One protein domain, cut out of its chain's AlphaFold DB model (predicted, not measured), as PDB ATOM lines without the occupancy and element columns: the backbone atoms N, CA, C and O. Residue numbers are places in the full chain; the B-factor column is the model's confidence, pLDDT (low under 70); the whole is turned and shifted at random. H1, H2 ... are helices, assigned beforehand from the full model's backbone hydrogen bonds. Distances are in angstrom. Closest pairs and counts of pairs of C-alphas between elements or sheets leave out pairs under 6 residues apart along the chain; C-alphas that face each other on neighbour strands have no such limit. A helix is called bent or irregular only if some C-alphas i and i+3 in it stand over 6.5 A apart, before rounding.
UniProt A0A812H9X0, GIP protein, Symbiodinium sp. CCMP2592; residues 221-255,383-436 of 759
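AT A GLANCE: This is residues 221 to 255 and 383 to 436 of the 759 residues of the protein "GIP protein" of Symbiodinium sp. CCMP2592 (UniProt A0A812H9X0). One long helix, H1, runs along one side of a small cluster of three short helices, H2, H3 and H4, and meets it near its own first residues; its far end reaches well past the cluster and makes much of the length. The three short helices have their centres in a triangle, with H4 packed on both H2 and H3, and residues 221 to 230 make a loop that leads into H1. You are reading 89 printed residues with four named helices, in the order H1, H2, H3, H4, and no named strand; the class is all helix. The whole is only just compact, close to loose, with a radius of gyration of the C-alphas of 14.0 A, and elongated, with spans of 46 by 28 by 19 A.

HOW THE PARTS SIT: Begin with the longest helix, H1, residues 231 to 255, and look at its first residues. There, with residues 231 to 235 alone, it touches H4, residues 421 to 431. The closest C-alphas of the two are those of Met 231 and Arg 429, 6.5 A apart, and the helices run opposite ways at a shallow tilt of 16 degrees. A little further along H1, look at Lys 238: its C-alpha is 7.3 A from that of Leu 397, the closest pair between H1 and H2, residues 390 to 399. These two are close but not clearly touching, and they run opposite ways at a steep tilt of 45 degrees. H4 is the hub, the helix that touches most others, namely H1, H2 and H3, residues 405 to 415. It touches H2 with 14 pairs of C-alphas within 8 A, the closest being Gly 394 and Val 421 at 4.0 A, and the two run the same way at a shallow tilt of 30 degrees. H4 touches H3 too, where the closest C-alphas, those of Val 411 and Glu 427, are 6.2 A apart; they run opposite ways at a steep tilt of 62 degrees. H2 and H3 are close but not clearly touching, with the C-alphas of Leu 398 and Lys 408 closest at 7.2 A. H1 and H3 are apart. Along the backbones of H2, H3 and H4, every O i to N i+4 pair is within hydrogen-bond range; in H1, 19 of 21 are.

IN THESE COORDINATES: Find C-alpha 231 at (76.924, -13.920, -12.530), where H1 begins; from there it runs 37.2 A to C-alpha 255 at (103.072, 12.130, -16.927). H1 is only just irregular: its C-alphas 251 and 254 are 6.7 A apart, against about 5 A in a regular helix. Past the cut, find Glu 390, where H2 begins, and read on to Gln 399. H3 runs from Ala 405 to Ile 415 and is 15.4 A long. H4 runs from Val 421 to C-alpha 431 at (67.017, -13.213, -12.412), also 15.4 A.

THE WHOLE: The two C-alphas farthest apart are those of His 255 and Glu 436, at 47.7 A. Residues 256 to 382 are not printed, and across this cut C-alphas 255 and 383 are 17.1 A apart; the link from H1 to H2 is the one across the cut. Of the links that are printed whole, H2 to H3 and H3 to H4 are tight, with 5 residues in each. The mean pLDDT of the printed part is 85.4; look for low confidence, under 70, at residue 383 and at residues 434 to 436.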
ATOM      1  N   ARG A 221      87.057  -5.575 -24.230       87.12
ATOM      2  CA  ARG A 221      87.101  -6.722 -25.159       87.12
ATOM      3  C   ARG A 221      87.097  -8.059 -24.435       87.12
ATOM      4  O   ARG A 221      86.360  -8.965 -24.808       87.12
ATOM      5  N   GLN A 222      87.908  -8.183 -23.388       86.56
ATOM      6  CA  GLN A 222      88.100  -9.450 -22.665       86.56
ATOM      7  C   GLN A 222      87.255  -9.532 -21.385       86.56
ATOM      8  O   GLN A 222      87.319 -10.511 -20.642       86.56
ATOM      9  N   GLY A 223      86.448  -8.502 -21.129       86.19
ATOM     10  CA  GLY A 223      85.679  -8.357 -19.906       86.19
ATOM     11  C   GLY A 223      84.409  -9.191 -19.903       86.19
ATOM     12  O   GLY A 223      83.812  -9.305 -18.844       86.19
ATOM     13  N   ARG A 224      84.016  -9.786 -21.036       91.19
ATOM     14  CA  ARG A 224      82.800 -10.602 -21.195       91.19
ATOM     15  C   ARG A 224      82.719 -11.756 -20.204       91.19
ATOM     16  O   ARG A 224      83.751 -12.284 -19.777       91.19
ATOM     17  N   ARG A 225      81.495 -12.147 -19.834       91.06
ATOM     18  CA  ARG A 225      81.245 -13.319 -18.985       91.06
ATOM     19  C   ARG A 225      81.828 -14.562 -19.652       91.06
ATOM     20  O   ARG A 225      81.579 -14.826 -20.827       91.06
ATOM     21  N   LYS A 226      82.627 -15.320 -18.904       88.69
ATOM     22  CA  LYS A 226      83.217 -16.581 -19.361       88.69
ATOM     23  C   LYS A 226      82.192 -17.710 -19.253       88.69
ATOM     24  O   LYS A 226      81.288 -17.680 -18.423       88.69
ATOM     25  N   GLN A 227      82.365 -18.752 -20.063       80.38
ATOM     26  CA  GLN A 227      81.493 -19.924 -20.001       80.38
ATOM     27  C   GLN A 227      81.628 -20.632 -18.641       80.38
ATOM     28  O   GLN A 227      82.741 -20.964 -18.225       80.38
ATOM     29  N   ASN A 228      80.499 -20.935 -17.992       80.44
ATOM     30  CA  ASN A 228      80.403 -21.483 -16.632       80.44
ATOM     31  C   ASN A 228      80.883 -20.554 -15.497       80.44
ATOM     32  O   ASN A 228      81.044 -21.029 -14.370       80.44
ATOM     33  N   GLU A 229      81.124 -19.270 -15.767       84.81
ATOM     34  CA  GLU A 229      81.348 -18.257 -14.728       84.81
ATOM     35  C   GLU A 229      80.005 -17.850 -14.116       84.81
ATOM     36  O   GLU A 229      79.020 -17.671 -14.838       84.81
ATOM     37  N   SER A 230      79.944 -17.732 -12.788       86.19
ATOM     38  CA  SER A 230      78.719 -17.269 -12.134       86.19
ATOM     39  C   SER A 230      78.490 -15.784 -12.405       86.19
ATOM     40  O   SER A 230      79.436 -15.030 -12.641       86.19
ATOM     41  N   MET A 231      77.234 -15.336 -12.333       84.94
ATOM     42  CA  MET A 231      76.924 -13.920 -12.530       84.94
ATOM     43  C   MET A 231      77.633 -13.050 -11.479       84.94
ATOM     44  O   MET A 231      78.160 -11.988 -11.799       84.94
ATOM     45  N   ASN A 232      77.732 -13.544 -10.242       87.19
ATOM     46  CA  ASN A 232      78.457 -12.884  -9.157       87.19
ATOM     47  C   ASN A 232      79.959 -12.731  -9.441       87.19
ATOM     48  O   ASN A 232      80.506 -11.646  -9.251       87.19
ATOM     49  N   GLU A 233      80.613 -13.796  -9.909       85.00
ATOM     50  CA  GLU A 233      82.043 -13.790 -10.236       85.00
ATOM     51  C   GLU A 233      82.333 -12.876 -11.435       85.00
ATOM     52  O   GLU A 233      83.273 -12.083 -11.398       85.00
ATOM     53  N   TYR A 234      81.463 -12.905 -12.449       91.06
ATOM     54  CA  TYR A 234      81.530 -12.002 -13.596       91.06
ATOM     55  C   TYR A 234      81.408 -10.531 -13.196       91.06
ATOM     56  O   TYR A 234      82.259  -9.731 -13.587       91.06
ATOM     57  N   ILE A 235      80.384 -10.173 -12.412       87.44
ATOM     58  CA  ILE A 235      80.170  -8.789 -11.969       87.44
ATOM     59  C   ILE A 235      81.393  -8.306 -11.185       87.44
ATOM     60  O   ILE A 235      81.934  -7.251 -11.505       87.44
ATOM     61  N   ALA A 236      81.867  -9.091 -10.211       84.94
ATOM     62  CA  ALA A 236      83.038  -8.737  -9.409       84.94
ATOM     63  C   ALA A 236      84.276  -8.501 -10.289       84.94
ATOM     64  O   ALA A 236      84.907  -7.449 -10.206       84.94
ATOM     65  N   ARG A 237      84.567  -9.426 -11.212       88.81
ATOM     66  CA  ARG A 237      85.699  -9.306 -12.138       88.81
ATOM     67  C   ARG A 237      85.569  -8.108 -13.080       88.81
ATOM     68  O   ARG A 237      86.559  -7.440 -13.369       88.81
ATOM     69  N   LYS A 238      84.371  -7.836 -13.609       88.94
ATOM     70  CA  LYS A 238      84.133  -6.709 -14.524       88.94
ATOM     71  C   LYS A 238      84.336  -5.371 -13.808       88.94
ATOM     72  O   LYS A 238      84.975  -4.484 -14.373       88.94
ATOM     73  N   CYS A 239      83.854  -5.253 -12.572       85.94
ATOM     74  CA  CYS A 239      84.075  -4.080 -11.731       85.94
ATOM     75  C   CYS A 239      85.556  -3.918 -11.353       85.94
ATOM     76  O   CYS A 239      86.076  -2.803 -11.368       85.94
ATOM     77  N   GLU A 240      86.264  -5.017 -11.070       84.19
ATOM     78  CA  GLU A 240      87.705  -4.991 -10.805       84.19
ATOM     79  C   GLU A 240      88.482  -4.403 -11.978       84.19
ATOM     80  O   GLU A 240      89.263  -3.474 -11.797       84.19
ATOM     81  N   LEU A 241      88.233  -4.896 -13.192       85.81
ATOM     82  CA  LEU A 241      88.914  -4.416 -14.393       85.81
ATOM     83  C   LEU A 241      88.728  -2.907 -14.604       85.81
ATOM     84  O   LEU A 241      89.678  -2.233 -14.999       85.81
ATOM     85  N   TYR A 242      87.535  -2.379 -14.314       87.19
ATOM     86  CA  TYR A 242      87.268  -0.943 -14.394       87.19
ATOM     87  C   TYR A 242      88.055  -0.152 -13.343       87.19
ATOM     88  O   TYR A 242      88.745   0.806 -13.681       87.19
ATOM     89  N   LEU A 243      88.025  -0.596 -12.083       82.81
ATOM     90  CA  LEU A 243      88.768   0.042 -10.993       82.81
ATOM     91  C   LEU A 243      90.276   0.079 -11.285       82.81
ATOM     92  O   LEU A 243      90.913   1.124 -11.142       82.81
ATOM     93  N   ARG A 244      90.838  -1.040 -11.761       82.69
ATOM     94  CA  ARG A 244      92.249  -1.135 -12.167       82.69
ATOM     95  C   ARG A 244      92.579  -0.172 -13.309       82.69
ATOM     96  O   ARG A 244      93.645   0.441 -13.295       82.69
ATOM     97  N   ALA A 245      91.662   0.018 -14.259       86.12
ATOM     98  CA  ALA A 245      91.824   1.002 -15.326       86.12
ATOM     99  C   ALA A 245      91.827   2.446 -14.782       86.12
ATOM    100  O   ALA A 245      92.690   3.232 -15.173       86.12
ATOM    101  N   CYS A 246      90.934   2.792 -13.846       84.75
ATOM    102  CA  CYS A 246      90.923   4.116 -13.208       84.75
ATOM    103  C   CYS A 246      92.218   4.382 -12.423       84.75
ATOM    104  O   CYS A 246      92.804   5.460 -12.531       84.75
ATOM    105  N   GLN A 247      92.710   3.385 -11.677       81.31
ATOM    106  CA  GLN A 247      93.996   3.450 -10.972       81.31
ATOM    107  C   GLN A 247      95.166   3.657 -11.948       81.31
ATOM    108  O   GLN A 247      95.998   4.543 -11.744       81.31
ATOM    109  N   ALA A 248      95.205   2.897 -13.048       83.50
ATOM    110  CA  ALA A 248      96.215   3.070 -14.089       83.50
ATOM    111  C   ALA A 248      96.143   4.469 -14.723       83.50
ATOM    112  O   ALA A 248      97.177   5.103 -14.926       83.50
ATOM    113  N   MET A 249      94.941   5.005 -14.962       82.94
ATOM    114  CA  MET A 249      94.772   6.363 -15.481       82.94
ATOM    115  C   MET A 249      95.268   7.419 -14.491       82.94
ATOM    116  O   MET A 249      95.985   8.328 -14.901       82.94
ATOM    117  N   ALA A 250      94.958   7.287 -13.199       82.06
ATOM    118  CA  ALA A 250      95.455   8.200 -12.168       82.06
ATOM    119  C   ALA A 250      96.991   8.256 -12.132       82.06
ATOM    120  O   ALA A 250      97.569   9.305 -11.843       82.06
ATOM    121  N   ARG A 251      97.655   7.134 -12.445       78.44
ATOM    122  CA  ARG A 251      99.118   7.043 -12.535       78.44
ATOM    123  C   ARG A 251      99.670   7.635 -13.826       78.44
ATOM    124  O   ARG A 251     100.674   8.332 -13.776       78.44
ATOM    125  N   VAL A 252      99.056   7.351 -14.972       82.31
ATOM    126  CA  VAL A 252      99.557   7.769 -16.294       82.31
ATOM    127  C   VAL A 252      99.264   9.250 -16.569       82.31
ATOM    128  O   VAL A 252     100.117   9.948 -17.118       82.31
ATOM    129  N   ALA A 253      98.098   9.759 -16.156       80.38
ATOM    130  CA  ALA A 253      97.631  11.105 -16.498       80.38
ATOM    131  C   ALA A 253      98.629  12.232 -16.151       80.38
ATOM    132  O   ALA A 253      98.896  13.049 -17.034       80.38
ATOM    133  N   PRO A 254      99.267  12.270 -14.960       81.06
ATOM    134  CA  PRO A 254     100.221  13.329 -14.619       81.06
ATOM    135  C   PRO A 254     101.485  13.356 -15.489       81.06
ATOM    136  O   PRO A 254     102.152  14.383 -15.560       81.06
ATOM    137  N   HIS A 255     101.847  12.240 -16.126       74.81
ATOM    138  CA  HIS A 255     103.072  12.130 -16.927       74.81
ATOM    139  C   HIS A 255     102.849  12.359 -18.425       74.81
ATOM    140  O   HIS A 255     103.821  12.534 -19.158       74.81
ATOM    141  N   LEU A 383      90.957  11.639  -5.373       56.31
ATOM    142  CA  LEU A 383      89.857  11.017  -6.113       56.31
ATOM    143  C   LEU A 383      90.409  10.363  -7.394       56.31
ATOM    144  O   LEU A 383      91.201  10.986  -8.107       56.31
ATOM    145  N   LEU A 384      90.024   9.112  -7.667       71.19
ATOM    146  CA  LEU A 384      90.369   8.447  -8.927       71.19
ATOM    147  C   LEU A 384      89.590   9.090 -10.089       71.19
ATOM    148  O   LEU A 384      88.450   9.510  -9.896       71.19
ATOM    149  N   PRO A 385      90.177   9.173 -11.294       78.25
ATOM    150  CA  PRO A 385      89.480   9.699 -12.458       78.25
ATOM    151  C   PRO A 385      88.363   8.742 -12.892       78.25
ATOM    152  O   PRO A 385      88.566   7.528 -12.959       78.25
ATOM    153  N   GLU A 386      87.194   9.290 -13.220       78.44
ATOM    154  CA  GLU A 386      86.101   8.536 -13.836       78.44
ATOM    155  C   GLU A 386      86.365   8.396 -15.343       78.44
ATOM    156  O   GLU A 386      86.478   9.389 -16.061       78.44
ATOM    157  N   LEU A 387      86.499   7.155 -15.821       85.94
ATOM    158  CA  LEU A 387      86.765   6.843 -17.231       85.94
ATOM    159  C   LEU A 387      85.503   6.876 -18.097       85.94
ATOM    160  O   LEU A 387      85.554   7.273 -19.259       85.94
ATOM    161  N   LEU A 388      84.388   6.392 -17.550       86.81
ATOM    162  CA  LEU A 388      83.105   6.242 -18.226       86.81
ATOM    163  C   LEU A 388      81.977   6.650 -17.280       86.81
ATOM    164  O   LEU A 388      82.012   6.222 -16.126       86.81
ATOM    165  N   PRO A 389      80.936   7.342 -17.775       89.56
ATOM    166  CA  PRO A 389      79.734   7.590 -16.990       89.56
ATOM    167  C   PRO A 389      79.123   6.293 -16.455       89.56
ATOM    168  O   PRO A 389      79.095   5.273 -17.155       89.56
ATOM    169  N   GLU A 390      78.569   6.345 -15.246       83.88
ATOM    170  CA  GLU A 390      77.989   5.182 -14.561       83.88
ATOM    171  C   GLU A 390      76.989   4.392 -15.431       83.88
ATOM    172  O   GLU A 390      77.073   3.168 -15.530       83.88
ATOM    173  N   PHE A 391      76.095   5.073 -16.150       87.81
ATOM    174  CA  PHE A 391      75.100   4.401 -16.995       87.81
ATOM    175  C   PHE A 391      75.723   3.617 -18.168       87.81
ATOM    176  O   PHE A 391      75.201   2.579 -18.579       87.81
ATOM    177  N   VAL A 392      76.862   4.079 -18.700       91.44
ATOM    178  CA  VAL A 392      77.597   3.387 -19.772       91.44
ATOM    179  C   VAL A 392      78.244   2.123 -19.219       91.44
ATOM    180  O   VAL A 392      78.203   1.074 -19.861       91.44
ATOM    181  N   GLN A 393      78.791   2.194 -18.004       89.88
ATOM    182  CA  GLN A 393      79.333   1.024 -17.317       89.88
ATOM    183  C   GLN A 393      78.241  -0.034 -17.086       89.88
ATOM    184  O   GLN A 393      78.478  -1.220 -17.318       89.88
ATOM    185  N   GLY A 394      77.035   0.389 -16.690       88.00
ATOM    186  CA  GLY A 394      75.889  -0.495 -16.466       88.00
ATOM    187  C   GLY A 394      75.401  -1.135 -17.762       88.00
ATOM    188  O   GLY A 394      75.151  -2.340 -17.810       88.00
ATOM    189  N   TRP A 395      75.370  -0.363 -18.848       92.75
ATOM    190  CA  TRP A 395      75.073  -0.883 -20.178       92.75
ATOM    191  C   TRP A 395      76.088  -1.943 -20.632       92.75
ATOM    192  O   TRP A 395      75.689  -3.028 -21.058       92.75
ATOM    193  N   TYR A 396      77.395  -1.691 -20.477       93.44
ATOM    194  CA  TYR A 396      78.427  -2.688 -20.787       93.44
ATOM    195  C   TYR A 396      78.316  -3.924 -19.895       93.44
ATOM    196  O   TYR A 396      78.473  -5.038 -20.392       93.44
ATOM    197  N   LEU A 397      78.008  -3.758 -18.605       92.75
ATOM    198  CA  LEU A 397      77.825  -4.877 -17.681       92.75
ATOM    199  C   LEU A 397      76.721  -5.830 -18.164       92.75
ATOM    200  O   LEU A 397      76.930  -7.044 -18.150       92.75
ATOM    201  N   LEU A 398      75.594  -5.290 -18.642       93.19
ATOM    202  CA  LEU A 398      74.498  -6.070 -19.222       93.19
ATOM    203  C   LEU A 398      74.874  -6.681 -20.579       93.19
ATOM    204  O   LEU A 398      74.617  -7.860 -20.835       93.19
ATOM    205  N   GLN A 399      75.493  -5.897 -21.463       92.81
ATOM    206  CA  GLN A 399      75.784  -6.334 -22.827       92.81
ATOM    207  C   GLN A 399      76.800  -7.480 -22.864       92.81
ATOM    208  O   GLN A 399      76.645  -8.422 -23.652       92.81
ATOM    209  N   ASP A 400      77.783  -7.427 -21.967       93.25
ATOM    210  CA  ASP A 400      78.868  -8.394 -21.840       93.25
ATOM    211  C   ASP A 400      78.528  -9.584 -20.920       93.25
ATOM    212  O   ASP A 400      79.358 -10.480 -20.748       93.25
ATOM    213  N   ALA A 401      77.303  -9.650 -20.378       90.81
ATOM    214  CA  ALA A 401      76.855 -10.714 -19.474       90.81
ATOM    215  C   ALA A 401      76.664 -12.085 -20.151       90.81
ATOM    216  O   ALA A 401      76.399 -13.066 -19.460       90.81
ATOM    217  N   GLY A 402      76.782 -12.175 -21.482       88.94
ATOM    218  CA  GLY A 402      76.622 -13.435 -22.223       88.94
ATOM    219  C   GLY A 402      75.184 -13.966 -22.244       88.94
ATOM    220  O   GLY A 402      74.983 -15.169 -22.354       88.94
ATOM    221  N   LEU A 403      74.204 -13.073 -22.095       89.44
ATOM    222  CA  LEU A 403      72.775 -13.376 -22.153       89.44
ATOM    223  C   LEU A 403      72.249 -13.311 -23.595       89.44
ATOM    224  O   LEU A 403      72.741 -12.514 -24.405       89.44
ATOM    225  N   SER A 404      71.234 -14.117 -23.899       88.44
ATOM    226  CA  SER A 404      70.468 -14.048 -25.148       88.44
ATOM    227  C   SER A 404      69.666 -12.743 -25.250       88.44
ATOM    228  O   SER A 404      69.508 -12.001 -24.278       88.44
ATOM    229  N   ALA A 405      69.155 -12.430 -26.443       88.62
ATOM    230  CA  ALA A 405      68.393 -11.200 -26.667       88.62
ATOM    231  C   ALA A 405      67.116 -11.126 -25.805       88.62
ATOM    232  O   ALA A 405      66.812 -10.074 -25.248       88.62
ATOM    233  N   SER A 406      66.401 -12.244 -25.638       88.19
ATOM    234  CA  SER A 406      65.197 -12.323 -24.798       88.19
ATOM    235  C   SER A 406      65.516 -12.119 -23.314       88.19
ATOM    236  O   SER A 406      64.837 -11.353 -22.635       88.19
ATOM    237  N   GLU A 407      66.589 -12.734 -22.821       89.75
ATOM    238  CA  GLU A 407      67.075 -12.573 -21.445       89.75
ATOM    239  C   GLU A 407      67.518 -11.136 -21.151       89.75
ATOM    240  O   GLU A 407      67.190 -10.580 -20.103       89.75
ATOM    241  N   LYS A 408      68.216 -10.494 -22.095       91.06
ATOM    242  CA  LYS A 408      68.584  -9.077 -21.974       91.06
ATOM    243  C   LYS A 408      67.356  -8.180 -21.884       91.06
ATOM    244  O   LYS A 408      67.349  -7.273 -21.057       91.06
ATOM    245  N   ASN A 409      66.313  -8.456 -22.668       91.00
ATOM    246  CA  ASN A 409      65.050  -7.715 -22.609       91.00
ATOM    247  C   ASN A 409      64.331  -7.895 -21.261       91.00
ATOM    248  O   ASN A 409      63.730  -6.943 -20.757       91.00
ATOM    249  N   LEU A 410      64.432  -9.077 -20.645       91.56
ATOM    250  CA  LEU A 410      63.877  -9.348 -19.315       91.56
ATOM    251  C   LEU A 410      64.573  -8.493 -18.243       91.56
ATOM    252  O   LEU A 410      63.903  -7.827 -17.449       91.56
ATOM    253  N   VAL A 411      65.907  -8.400 -18.293       90.88
ATOM    254  CA  VAL A 411      66.675  -7.487 -17.429       90.88
ATOM    255  C   VAL A 411      66.321  -6.027 -17.723       90.88
ATOM    256  O   VAL A 411      66.031  -5.274 -16.796       90.88
ATOM    257  N   MET A 412      66.280  -5.623 -18.999       90.56
ATOM    258  CA  MET A 412      65.949  -4.251 -19.424       90.56
ATOM    259  C   MET A 412      64.572  -3.793 -18.926       90.56
ATOM    260  O   MET A 412      64.406  -2.654 -18.489       90.56
ATOM    261  N   THR A 413      63.591  -4.696 -18.933       91.94
ATOM    262  CA  THR A 413      62.242  -4.420 -18.421       91.94
ATOM    263  C   THR A 413      62.255  -4.222 -16.902       91.94
ATOM    264  O   THR A 413      61.561  -3.348 -16.378       91.94
ATOM    265  N   ALA A 414      63.075  -4.992 -16.183       89.88
ATOM    266  CA  ALA A 414      63.163  -4.926 -14.728       89.88
ATOM    267  C   ALA A 414      63.932  -3.697 -14.209       89.88
ATOM    268  O   ALA A 414      63.574  -3.149 -13.163       89.88
ATOM    269  N   ILE A 415      64.949  -3.225 -14.939       91.44
ATOM    270  CA  ILE A 415      65.715  -2.021 -14.566       91.44
ATOM    271  C   ILE A 415      64.951  -0.711 -14.824       91.44
ATOM    272  O   ILE A 415      65.298   0.305 -14.237       91.44
ATOM    273  N   ARG A 416      63.896  -0.712 -15.656       87.38
ATOM    274  CA  ARG A 416      63.034   0.463 -15.923       87.38
ATOM    275  C   ARG A 416      63.820   1.735 -16.303       87.38
ATOM    276  O   ARG A 416      63.586   2.798 -15.738       87.38
ATOM    277  N   ASN A 417      64.737   1.620 -17.267       85.69
ATOM    278  CA  ASN A 417      65.655   2.681 -17.725       85.69
ATOM    279  C   ASN A 417      66.692   3.182 -16.701       85.69
ATOM    280  O   ASN A 417      67.466   4.081 -17.028       85.69
ATOM    281  N   ASP A 418      66.778   2.593 -15.508       88.62
ATOM    282  CA  ASP A 418      67.871   2.861 -14.576       88.62
ATOM    283  C   ASP A 418      69.074   1.963 -14.903       88.62
ATOM    284  O   ASP A 418      69.156   0.801 -14.499       88.62
ATOM    285  N   PHE A 419      70.008   2.515 -15.677       90.06
ATOM    286  CA  PHE A 419      71.264   1.856 -16.043       90.06
ATOM    287  C   PHE A 419      72.382   2.085 -15.022       90.06
ATOM    288  O   PHE A 419      73.548   1.855 -15.350       90.06
ATOM    289  N   SER A 420      72.067   2.503 -13.791       88.88
ATOM    290  CA  SER A 420      73.059   2.448 -12.720       88.88
ATOM    291  C   SER A 420      73.597   1.028 -12.613       88.88
ATOM    292  O   SER A 420      72.887   0.020 -12.737       88.88
ATOM    293  N   VAL A 421      74.901   0.926 -12.419       85.88
ATOM    294  CA  VAL A 421      75.544  -0.379 -12.456       85.88
ATOM    295  C   VAL A 421      75.098  -1.228 -11.249       85.88
ATOM    296  O   VAL A 421      74.988  -2.450 -11.361       85.88
ATOM    297  N   GLN A 422      74.727  -0.573 -10.138       86.44
ATOM    298  CA  GLN A 422      74.036  -1.173  -8.990       86.44
ATOM    299  C   GLN A 422      72.758  -1.888  -9.407       86.44
ATOM    300  O   GLN A 422      72.590  -3.078  -9.115       86.44
ATOM    301  N   ARG A 423      71.873  -1.173 -10.109       87.56
ATOM    302  CA  ARG A 423      70.574  -1.693 -10.519       87.56
ATOM    303  C   ARG A 423      70.725  -2.847 -11.499       87.56
ATOM    304  O   ARG A 423      70.123  -3.901 -11.298       87.56
ATOM    305  N   VAL A 424      71.588  -2.693 -12.501       89.19
ATOM    306  CA  VAL A 424      71.874  -3.756 -13.474       89.19
ATOM    307  C   VAL A 424      72.433  -4.998 -12.777       89.19
ATOM    308  O   VAL A 424      71.958  -6.106 -13.014       89.19
ATOM    309  N   ALA A 425      73.402  -4.844 -11.875       89.94
ATOM    310  CA  ALA A 425      73.985  -5.968 -11.151       89.94
ATOM    311  C   ALA A 425      72.996  -6.651 -10.198       89.94
ATOM    312  O   ALA A 425      73.075  -7.863  -9.997       89.94
ATOM    313  N   GLN A 426      72.087  -5.897  -9.581       88.19
ATOM    314  CA  GLN A 426      71.026  -6.453  -8.748       88.19
ATOM    315  C   GLN A 426      70.069  -7.305  -9.583       88.19
ATOM    316  O   GLN A 426      69.829  -8.456  -9.226       88.19
ATOM    317  N   GLU A 427      69.570  -6.785 -10.704       90.75
ATOM    318  CA  GLU A 427      68.655  -7.531 -11.576       90.75
ATOM    319  C   GLU A 427      69.320  -8.768 -12.180       90.75
ATOM    320  O   GLU A 427      68.725  -9.845 -12.188       90.75
ATOM    321  N   LEU A 428      70.590  -8.653 -12.580       88.62
ATOM    322  CA  LEU A 428      71.377  -9.799 -13.015       88.62
ATOM    323  C   LEU A 428      71.459 -10.872 -11.919       88.62
ATOM    324  O   LEU A 428      71.268 -12.038 -12.215       88.62
ATOM    325  N   ARG A 429      71.682 -10.533 -10.643       88.25
ATOM    326  CA  ARG A 429      71.709 -11.546  -9.564       88.25
ATOM    327  C   ARG A 429      70.342 -12.152  -9.265       88.25
ATOM    328  O   ARG A 429      70.264 -13.339  -8.961       88.25
ATOM    329  N   THR A 430      69.291 -11.339  -9.315       88.31
ATOM    330  CA  THR A 430      67.921 -11.761  -8.992       88.31
ATOM    331  C   THR A 430      67.382 -12.740 -10.026       88.31
ATOM    332  O   THR A 430      66.811 -13.765  -9.666       88.31
ATOM    333  N   GLN A 431      67.567 -12.428 -11.308       85.44
ATOM    334  CA  GLN A 431      67.017 -13.213 -12.412       85.44
ATOM    335  C   GLN A 431      67.865 -14.447 -12.721       85.44
ATOM    336  O   GLN A 431      67.354 -15.431 -13.247       85.44
ATOM    337  N   PHE A 432      69.156 -14.407 -12.370       80.31
ATOM    338  CA  PHE A 432      70.128 -15.413 -12.767       80.31
ATOM    339  C   PHE A 432      70.849 -16.047 -11.560       80.31
ATOM    340  O   PHE A 432      72.033 -15.808 -11.312       80.31
ATOM    341  N   LEU A 433      70.150 -16.928 -10.831       72.12
ATOM    342  CA  LEU A 433      70.697 -17.651  -9.671       72.12
ATOM    343  C   LEU A 433      71.799 -18.655 -10.066       72.12
ATOM    344  O   LEU A 433      71.660 -19.434 -11.012       72.12
ATOM    345  N   ASP A 434      72.881 -18.722  -9.283       62.12
ATOM    346  CA  ASP A 434      74.123 -19.466  -9.589       62.12
ATOM    347  C   ASP A 434      73.947 -20.967  -9.939       62.12
ATOM    348  O   ASP A 434      74.818 -21.579 -10.566       62.12
ATOM    349  N   ILE A 435      72.831 -21.588  -9.542       55.50
ATOM    350  CA  ILE A 435      72.546 -23.018  -9.752       55.50
ATOM    351  C   ILE A 435      71.969 -23.300 -11.152       55.50
ATOM    352  O   ILE A 435      72.238 -24.365 -11.716       55.50
ATOM    353  N   GLU A 436      71.222 -22.362 -11.734       54.88
ATOM    354  CA  GLU A 436      70.541 -22.530 -13.029       54.88
ATOM    355  C   GLU A 436      71.489 -22.294 -14.218       54.88
ATOM    356  O   GLU A 436      71.424 -23.001 -15.226       54.88
TER     357      GLU A 436